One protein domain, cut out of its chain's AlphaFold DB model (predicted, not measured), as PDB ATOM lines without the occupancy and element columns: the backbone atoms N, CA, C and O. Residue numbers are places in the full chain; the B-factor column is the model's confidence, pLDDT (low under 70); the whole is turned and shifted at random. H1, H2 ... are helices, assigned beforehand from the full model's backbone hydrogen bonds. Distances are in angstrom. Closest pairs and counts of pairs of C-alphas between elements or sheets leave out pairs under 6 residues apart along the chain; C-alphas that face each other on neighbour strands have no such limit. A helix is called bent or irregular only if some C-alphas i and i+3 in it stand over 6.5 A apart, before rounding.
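This is residues 3 to 65 of the 229 residues of an uncharacterized protein of bioreactor metagenome (UniProt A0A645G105). The longest helix, H3, is the middle of a small all-helix body: H1 and H2 follow one another along one side of it, and H4 packs at a steep angle on another side, on residues 43 to 47 of H3. H1 runs nearly antiparallel to H3, while residues 29 to 34 make the turn that folds the chain back from H2 into H3. The printed part has 63 residues, with four named helices in the order H1, H2, H3, H4 and no named strand; the class is all helix. It is compact, with a radius of gyration of the C-alphas of 11.9 A, and its elongated outline spans 36 by 22 by 18 A.

The hub is H3, residues 35 to 49, which touches three other helices. H1, residues 11 to 22, touches H3; their closest C-alphas, those of Ala 17 and Ala 49, are 5.2 A apart. These two helices run opposite ways at a shallow tilt of 16 degrees. H2, residues 24 to 28, also touches H3, with the closest C-alphas, those of Leu 28 and Asn 38, 5.1 A apart. H1 and H2 meet only through their link. H4, residues 53 to 64, touches H3 at residues 43 to 47 of H3 alone, and the closest C-alphas are those of Ala 47 and Ser 53, 4.7 A apart. H3 and H4 run opposite ways at a steep tilt of 64 degrees. H4 is apart from H1 and from H2. In H1, H2 and H3 every O i to N i+4 pair is within hydrogen-bond range; in H4 it is 4 of 8.

H3 measures 21.6 A from C-alpha 35 at (282.766, 258.379, 269.585) to C-alpha 49 at (267.387, 268.054, 281.303). H1 begins with C-alpha 11 at (265.944, 274.556, 291.126) and is 16.3 A long. H2, five residues, measures 6.1 A. H4 measures 19.1 A and ends with C-alpha 64 at (282.655, 278.594, 272.097). H4 is irregular: its C-alphas 54 and 57 are 7.9 A apart, where about 5 A is found in a regular helix, and its line is a rough one.

The two C-alphas farthest apart are those of Thr 10 and Asp 33, at 36.7 A. The C-alphas of the first and last printed residues, His 3 and Ala 65, are 12.7 A apart. The printed part has no cut. The links H1 to H2 and H3 to H4 are tight, the link H2 to H3 is short with 6 residues, and no link is long. The mean pLDDT of the printed part is 83.3, and no printed residue is under 70.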
ATOM      1  N   HIS A   3     270.934 280.801 281.478       80.44
ATOM      2  CA  HIS A   3     270.732 282.217 281.147       80.44
ATOM      3  C   HIS A   3     271.228 282.596 279.737       80.44
ATOM      4  O   HIS A   3     270.547 283.321 279.030       80.44
ATOM      5  N   HIS A   4     272.364 282.049 279.286       76.50
ATOM      6  CA  HIS A   4     272.898 282.303 277.935       76.50
ATOM      7  C   HIS A   4     272.138 281.573 276.826       76.50
ATOM      8  O   HIS A   4     272.406 281.797 275.651       76.50
ATOM      9  N   LEU A   5     271.237 280.670 277.203       80.12
ATOM     10  CA  LEU A   5     270.365 279.944 276.294       80.12
ATOM     11  C   LEU A   5     268.922 280.430 276.429       80.12
ATOM     12  O   LEU A   5     268.029 279.741 275.954       80.12
ATOM     13  N   ASP A   6     268.663 281.555 277.102       82.62
ATOM     14  CA  ASP A   6     267.315 282.054 277.414       82.62
ATOM     15  C   ASP A   6     266.413 280.986 278.060       82.62
ATOM     16  O   ASP A   6     265.232 280.855 277.741       82.62
ATOM     17  N   ILE A   7     266.994 280.165 278.938       82.94
ATOM     18  CA  ILE A   7     266.286 279.144 279.713       82.94
ATOM     19  C   ILE A   7     266.166 279.656 281.144       82.94
ATOM     20  O   ILE A   7     267.165 280.008 281.775       82.94
ATOM     21  N   GLU A   8     264.948 279.663 281.677       85.56
ATOM     22  CA  GLU A   8     264.707 280.049 283.064       85.56
ATOM     23  C   GLU A   8     265.340 279.030 284.038       85.56
ATOM     24  O   GLU A   8     265.036 277.826 283.950       85.56
ATOM     25  N   PRO A   9     266.218 279.479 284.960       82.56
ATOM     26  CA  PRO A   9     266.895 278.605 285.906       82.56
ATOM     27  C   PRO A   9     265.986 278.281 287.096       82.56
ATOM     28  O   PRO A   9     265.938 279.010 288.081       82.56
ATOM     29  N   THR A  10     265.285 277.152 287.031       87.31
ATOM     30  CA  THR A  10     264.551 276.606 288.184       87.31
ATOM     31  C   THR A  10     265.420 275.611 288.958       87.31
ATOM     32  O   THR A  10     266.280 274.943 288.379       87.31
ATOM     33  N   ALA A  11     265.189 275.478 290.269       85.81
ATOM     34  CA  ALA A  11     265.944 274.556 291.126       85.81
ATOM     35  C   ALA A  11     265.904 273.103 290.613       85.81
ATOM     36  O   ALA A  11     266.923 272.413 290.612       85.81
ATOM     37  N   GLU A  12     264.748 272.663 290.111       87.12
ATOM     38  CA  GLU A  12     264.585 271.317 289.561       87.12
ATOM     39  C   GLU A  12     265.415 271.119 288.286       87.12
ATOM     40  O   GLU A  12     266.186 270.165 288.196       87.12
ATOM     41  N   ARG A  13     265.355 272.050 287.326       84.75
ATOM     42  CA  ARG A  13     266.166 271.953 286.101       84.75
ATOM     43  C   ARG A  13     267.663 272.009 286.403       84.75
ATOM     44  O   ARG A  13     268.444 271.303 285.769       84.75
ATOM     45  N   LEU A  14     268.076 272.830 287.373       85.06
ATOM     46  CA  LEU A  14     269.471 272.898 287.817       85.06
ATOM     47  C   LEU A  14     269.935 271.549 288.367       85.06
ATOM     48  O   LEU A  14     271.002 271.067 287.987       85.06
ATOM     49  N   LYS A  15     269.115 270.913 289.209       87.69
ATOM     50  CA  LYS A  15     269.387 269.587 289.769       87.69
ATOM     51  C   LYS A  15     269.490 268.517 288.679       87.69
ATOM     52  O   LYS A  15     270.466 267.770 288.665       87.69
ATOM     53  N   GLN A  16     268.538 268.467 287.749       87.88
ATOM     54  CA  GLN A  16     268.542 267.495 286.648       87.88
ATOM     55  C   GLN A  16     269.774 267.664 285.746       87.88
ATOM     56  O   GLN A  16     270.496 266.703 285.475       87.88
ATOM     57  N   ALA A  17     270.091 268.900 285.351       86.44
ATOM     58  CA  ALA A  17     271.277 269.184 284.550       86.44
ATOM     59  C   ALA A  17     272.584 268.854 285.293       86.44
ATOM     60  O   ALA A  17     273.532 268.345 284.690       86.44
ATOM     61  N   ALA A  18     272.643 269.103 286.606       85.00
ATOM     62  CA  ALA A  18     273.784 268.727 287.436       85.00
ATOM     63  C   ALA A  18     273.977 267.202 287.491       85.00
ATOM     64  O   ALA A  18     275.110 266.737 287.392       85.00
ATOM     65  N   MET A  19     272.895 266.420 287.571       87.50
ATOM     66  CA  MET A  19     272.963 264.952 287.536       87.50
ATOM     67  C   MET A  19     273.503 264.423 286.202       87.50
ATOM     68  O   MET A  19     274.376 263.553 286.202       87.50
ATOM     69  N   VAL A  20     273.045 264.968 285.069       87.31
ATOM     70  CA  VAL A  20     273.571 264.594 283.741       87.31
ATOM     71  C   VAL A  20     275.064 264.923 283.633       87.31
ATOM     72  O   VAL A  20     275.851 264.090 283.187       87.31
ATOM     73  N   ARG A  21     275.480 266.105 284.108       84.81
ATOM     74  CA  ARG A  21     276.895 266.517 284.137       84.81
ATOM     75  C   ARG A  21     277.754 265.642 285.049       84.81
ATOM     76  O   ARG A  21     278.878 265.316 284.676       84.81
ATOM     77  N   TYR A  22     277.245 265.249 286.214       85.31
ATOM     78  CA  TYR A  22     277.943 264.347 287.132       85.31
ATOM     79  C   TYR A  22     278.257 263.002 286.462       85.31
ATOM     80  O   TYR A  22     279.363 262.482 286.582       85.31
ATOM     81  N   ARG A  23     277.317 262.491 285.660       86.31
ATOM     82  CA  ARG A  23     277.460 261.248 284.890       86.31
ATOM     83  C   ARG A  23     278.139 261.430 283.532       86.31
ATOM     84  O   ARG A  23     278.121 260.516 282.715       86.31
ATOM     85  N   ARG A  24     278.764 262.580 283.253       85.19
ATOM     86  CA  ARG A  24     279.382 262.874 281.947       85.19
ATOM     87  C   ARG A  24     280.306 261.756 281.460       85.19
ATOM     88  O   ARG A  24     280.218 261.367 280.302       85.19
ATOM     89  N   ASN A  25     281.151 261.210 282.334       83.50
ATOM     90  CA  ASN A  25     282.060 260.122 281.962       83.50
ATOM     91  C   ASN A  25     281.306 258.849 281.545       83.50
ATOM     92  O   ASN A  25     281.743 258.162 280.631       83.50
ATOM     93  N   GLU A  26     280.157 258.557 282.158       85.06
ATOM     94  CA  GLU A  26     279.309 257.414 281.792       85.06
ATOM     95  C   GLU A  26     278.652 257.595 280.419       85.06
ATOM     96  O   GLU A  26     278.419 256.615 279.718       85.06
ATOM     97  N   TYR A  27     278.335 258.832 280.025       83.00
ATOM     98  CA  TYR A  27     277.799 259.128 278.695       83.00
ATOM     99  C   TYR A  27     278.888 259.122 277.618       83.00
ATOM    100  O   TYR A  27     278.659 258.603 276.531       83.00
ATOM    101  N   LEU A  28     280.067 259.679 277.915       84.56
ATOM    102  CA  LEU A  28     281.138 259.848 276.929       84.56
ATOM    103  C   LEU A  28     281.963 258.577 276.684       84.56
ATOM    104  O   LEU A  28     282.483 258.406 275.585       84.56
ATOM    105  N   ASN A  29     282.045 257.673 277.666       84.19
ATOM    106  CA  ASN A  29     282.862 256.457 277.586       84.19
ATOM    107  C   ASN A  29     282.054 255.189 277.261       84.19
ATOM    108  O   ASN A  29     282.506 254.081 277.553       84.19
ATOM    109  N   ARG A  30     280.847 255.316 276.696       82.44
ATOM    110  CA  ARG A  30     280.091 254.138 276.242       82.44
ATOM    111  C   ARG A  30     280.817 253.492 275.068       82.44
ATOM    112  O   ARG A  30     281.378 254.188 274.227       82.44
ATOM    113  N   PHE A  31     280.799 252.166 275.017       80.31
ATOM    114  CA  PHE A  31     281.370 251.432 273.896       80.31
ATOM    115  C   PHE A  31     280.538 251.704 272.635       80.31
ATOM    116  O   PHE A  31     279.367 251.332 272.592       80.31
ATOM    117  N   THR A  32     281.127 252.376 271.646       79.69
ATOM    118  CA  THR A  32     280.516 252.644 270.337       79.69
ATOM    119  C   THR A  32     281.580 252.587 269.247       79.69
ATOM    120  O   THR A  32     282.761 252.825 269.515       79.69
ATOM    121  N   ASP A  33     281.157 252.318 268.012       76.62
ATOM    122  CA  ASP A  33     282.038 252.361 266.839       76.62
ATOM    123  C   ASP A  33     282.391 253.808 266.436       76.62
ATOM    124  O   ASP A  33     283.420 254.058 265.806       76.62
ATOM    125  N   TYR A  34     281.567 254.779 266.853       76.00
ATOM    126  CA  TYR A  34     281.730 256.206 266.576       76.00
ATOM    127  C   TYR A  34     281.597 257.042 267.852       76.00
ATOM    128  O   TYR A  34     280.500 257.296 268.352       76.00
ATOM    129  N   THR A  35     282.719 257.552 268.360       76.00
ATOM    130  CA  THR A  35     282.766 258.379 269.585       76.00
ATOM    131  C   THR A  35     281.933 259.664 269.489       76.00
ATOM    132  O   THR A  35     281.502 260.212 270.505       76.00
ATOM    133  N   THR A  36     281.655 260.136 268.272       80.38
ATOM    134  CA  THR A  36     280.776 261.282 268.008       80.38
ATOM    135  C   THR A  36     279.341 261.037 268.482       80.38
ATOM    136  O   THR A  36     278.699 261.971 268.961       80.38
ATOM    137  N   GLU A  37     278.847 259.798 268.429       82.56
ATOM    138  CA  GLU A  37     277.492 259.446 268.879       82.56
ATOM    139  C   GLU A  37     277.327 259.653 270.387       82.56
ATOM    140  O   GLU A  37     276.332 260.229 270.828       82.56
ATOM    141  N   ASN A  38     278.342 259.288 271.178       83.81
ATOM    142  CA  ASN A  38     278.361 259.542 272.622       83.81
ATOM    143  C   ASN A  38     278.303 261.037 272.940       83.81
ATOM    144  O   ASN A  38     277.620 261.459 273.875       83.81
ATOM    145  N   HIS A  39     279.006 261.847 272.147       81.38
ATOM    146  CA  HIS A  39     278.996 263.297 272.286       81.38
ATOM    147  C   HIS A  39     277.612 263.887 271.995       81.38
ATOM    148  O   HIS A  39     277.102 264.659 272.807       81.38
ATOM    149  N   VAL A  40     276.984 263.500 270.882       83.75
ATOM    150  CA  VAL A  40     275.631 263.959 270.522       83.75
ATOM    151  C   VAL A  40     274.612 263.514 271.571       83.75
ATOM    152  O   VAL A  40     273.831 264.335 272.048       83.75
ATOM    153  N   ALA A  41     274.663 262.251 272.003       84.56
ATOM    154  CA  ALA A  41     273.762 261.714 273.017       84.56
ATOM    155  C   ALA A  41     273.889 262.453 274.357       84.56
ATOM    156  O   ALA A  41     272.879 262.792 274.974       84.56
ATOM    157  N   TYR A  42     275.114 262.759 274.801       86.38
ATOM    158  CA  TYR A  42     275.336 263.539 276.019       86.38
ATOM    159  C   TYR A  42     274.684 264.927 275.941       86.38
ATOM    160  O   TYR A  42     273.959 265.319 276.859       86.38
ATOM    161  N   TYR A  43     274.910 265.667 274.852       85.56
ATOM    162  CA  TYR A  43     274.333 267.004 274.693       85.56
ATOM    163  C   TYR A  43     272.816 266.976 274.504       85.56
ATOM    164  O   TYR A  43     272.142 267.875 275.003       85.56
ATOM    165  N   GLN A  44     272.268 265.927 273.885       86.69
ATOM    166  CA  GLN A  44     270.825 265.708 273.821       86.69
ATOM    167  C   GLN A  44     270.232 265.509 275.221       86.69
ATOM    168  O   GLN A  44     269.325 266.239 275.609       86.69
ATOM    169  N   HIS A  45     270.802 264.609 276.029       86.50
ATOM    170  CA  HIS A  45     270.353 264.392 277.408       86.50
ATOM    171  C   HIS A  45     270.474 265.650 278.272       86.50
ATOM    172  O   HIS A  45     269.632 265.902 279.135       86.50
ATOM    173  N   LEU A  46     271.509 266.458 278.043       86.25
ATOM    174  CA  LEU A  46     271.674 267.732 278.729       86.25
ATOM    175  C   LEU A  46     270.610 268.756 278.290       86.25
ATOM    176  O   LEU A  46     270.067 269.464 279.136       86.25
ATOM    177  N   ALA A  47     270.282 268.817 276.996       85.62
ATOM    178  CA  ALA A  47     269.224 269.674 276.459       85.62
ATOM    179  C   ALA A  47     267.841 269.286 276.997       85.62
ATOM    180  O   ALA A  47     267.070 270.155 277.416       85.62
ATOM    181  N   ASP A  48     267.560 267.986 277.067       88.12
ATOM    182  CA  ASP A  48     266.330 267.442 277.641       88.12
ATOM    183  C   ASP A  48     266.223 267.779 279.138       88.12
ATOM    184  O   ASP A  48     265.171 268.222 279.602       88.12
ATOM    185  N   ALA A  49     267.329 267.673 279.888       86.25
ATOM    186  CA  ALA A  49     267.387 268.054 281.303       86.25
ATOM    187  C   ALA A  49     267.135 269.556 281.534       86.25
ATOM    188  O   ALA A  49     266.612 269.949 282.578       86.25
ATOM    189  N   PHE A  50     267.456 270.399 280.551       83.94
ATOM    190  CA  PHE A  50     267.095 271.815 280.556       83.94
ATOM    191  C   PHE A  50     265.666 272.099 280.063       83.94
ATOM    192  O   PHE A  50     265.243 273.255 280.083       83.94
ATOM    193  N   SER A  51     264.910 271.074 279.649       83.25
ATOM    194  CA  SER A  51     263.614 271.206 278.968       83.25
ATOM    195  C   SER A  51     263.697 272.040 277.680       83.25
ATOM    196  O   SER A  51     262.777 272.789 277.356       83.25
ATOM    197  N   ALA A  52     264.823 271.948 276.969       84.06
ATOM    198  CA  ALA A  52     265.136 272.765 275.802       84.06
ATOM    199  C   ALA A  52     265.820 271.938 274.704       84.06
ATOM    200  O   ALA A  52     266.838 272.352 274.148       84.06
ATOM    201  N   SER A  53     265.260 270.772 274.380       82.94
ATOM    202  CA  SER A  53     265.769 269.859 273.345       82.94
ATOM    203  C   SER A  53     265.987 270.557 271.996       82.94
ATOM    204  O   SER A  53     266.951 270.269 271.292       82.94
ATOM    205  N   GLN A  54     265.154 271.550 271.666       81.81
ATOM    206  CA  GLN A  54     265.285 272.379 270.464       81.81
ATOM    207  C   GLN A  54     266.552 273.258 270.430       81.81
ATOM    208  O   GLN A  54     266.943 273.705 269.358       81.81
ATOM    209  N   LYS A  55     267.212 273.491 271.574       80.12
ATOM    210  CA  LYS A  55     268.458 274.269 271.700       80.12
ATOM    211  C   LYS A  55     269.709 273.379 271.789       80.12
ATOM    212  O   LYS A  55     270.753 273.821 272.263       80.12
ATOM    213  N   MET A  56     269.625 272.117 271.353       81.94
ATOM    214  CA  MET A  56     270.745 271.161 271.407       81.94
ATOM    215  C   MET A  56     271.991 271.659 270.659       81.94
ATOM    216  O   MET A  56     273.096 271.559 271.188       81.94
ATOM    217  N   LEU A  57     271.829 272.256 269.472       80.00
ATOM    218  CA  LEU A  57     272.959 272.825 268.728       80.00
ATOM    219  C   LEU A  57     273.589 274.008 269.475       80.00
ATOM    220  O   LEU A  57     274.811 274.084 269.576       80.00
ATOM    221  N   ASP A  58     272.779 274.883 270.073       80.44
ATOM    222  CA  ASP A  58     273.290 275.999 270.876       80.44
ATOM    223  C   ASP A  58     274.075 275.491 272.094       80.44
ATOM    224  O   ASP A  58     275.124 276.034 272.426       80.44
ATOM    225  N   LEU A  59     273.620 274.403 272.725       79.19
ATOM    226  CA  LEU A  59     274.329 273.719 273.812       79.19
ATOM    227  C   LEU A  59     275.645 273.080 273.370       79.19
ATOM    228  O   LEU A  59     276.595 273.075 274.148       79.19
ATOM    229  N   LEU A  60     275.716 272.558 272.145       78.69
ATOM    230  CA  LEU A  60     276.947 272.012 271.577       78.69
ATOM    231  C   LEU A  60     278.008 273.111 271.398       78.69
ATOM    232  O   LEU A  60     279.198 272.879 271.616       78.69
ATOM    233  N   PHE A  61     277.577 274.312 271.005       81.00
ATOM    234  CA  PHE A  61     278.466 275.424 270.665       81.00
ATOM    235  C   PHE A  61     278.615 276.480 271.766       81.00
ATOM    236  O   PHE A  61     279.445 277.378 271.626       81.00
ATOM    237  N   ILE A  62     277.884 276.384 272.879       81.88
ATOM    238  CA  ILE A  62     277.937 277.380 273.961       81.88
ATOM    239  C   ILE A  62     279.330 277.521 274.573       81.88
ATOM    240  O   ILE A  62     279.729 278.626 274.931       81.88
ATOM    241  N   ASP A  63     280.110 276.439 274.613       79.38
ATOM    242  CA  ASP A  63     281.494 276.464 275.089       79.38
ATOM    243  C   ASP A  63     282.402 277.316 274.189       79.38
ATOM    244  O   ASP A  63     283.483 277.714 274.610       79.38
ATOM    245  N   GLN A  64     281.969 277.645 272.967       82.12
ATOM    246  CA  GLN A  64     282.655 278.594 272.097       82.12
ATOM    247  C   GLN A  64     282.265 280.054 272.389       82.12
ATOM    248  O   GLN A  64     282.988 280.972 272.001       82.12
ATOM    249  N   ALA A  65     281.151 280.319 273.069       86.12
ATOM    250  CA  ALA A  65     280.766 281.684 273.400       86.12
ATOM    251  C   ALA A  65     281.725 282.264 274.455       86.12
ATOM    252  O   ALA A  65     281.783 281.802 275.594       86.12
TER     253      ALA A  65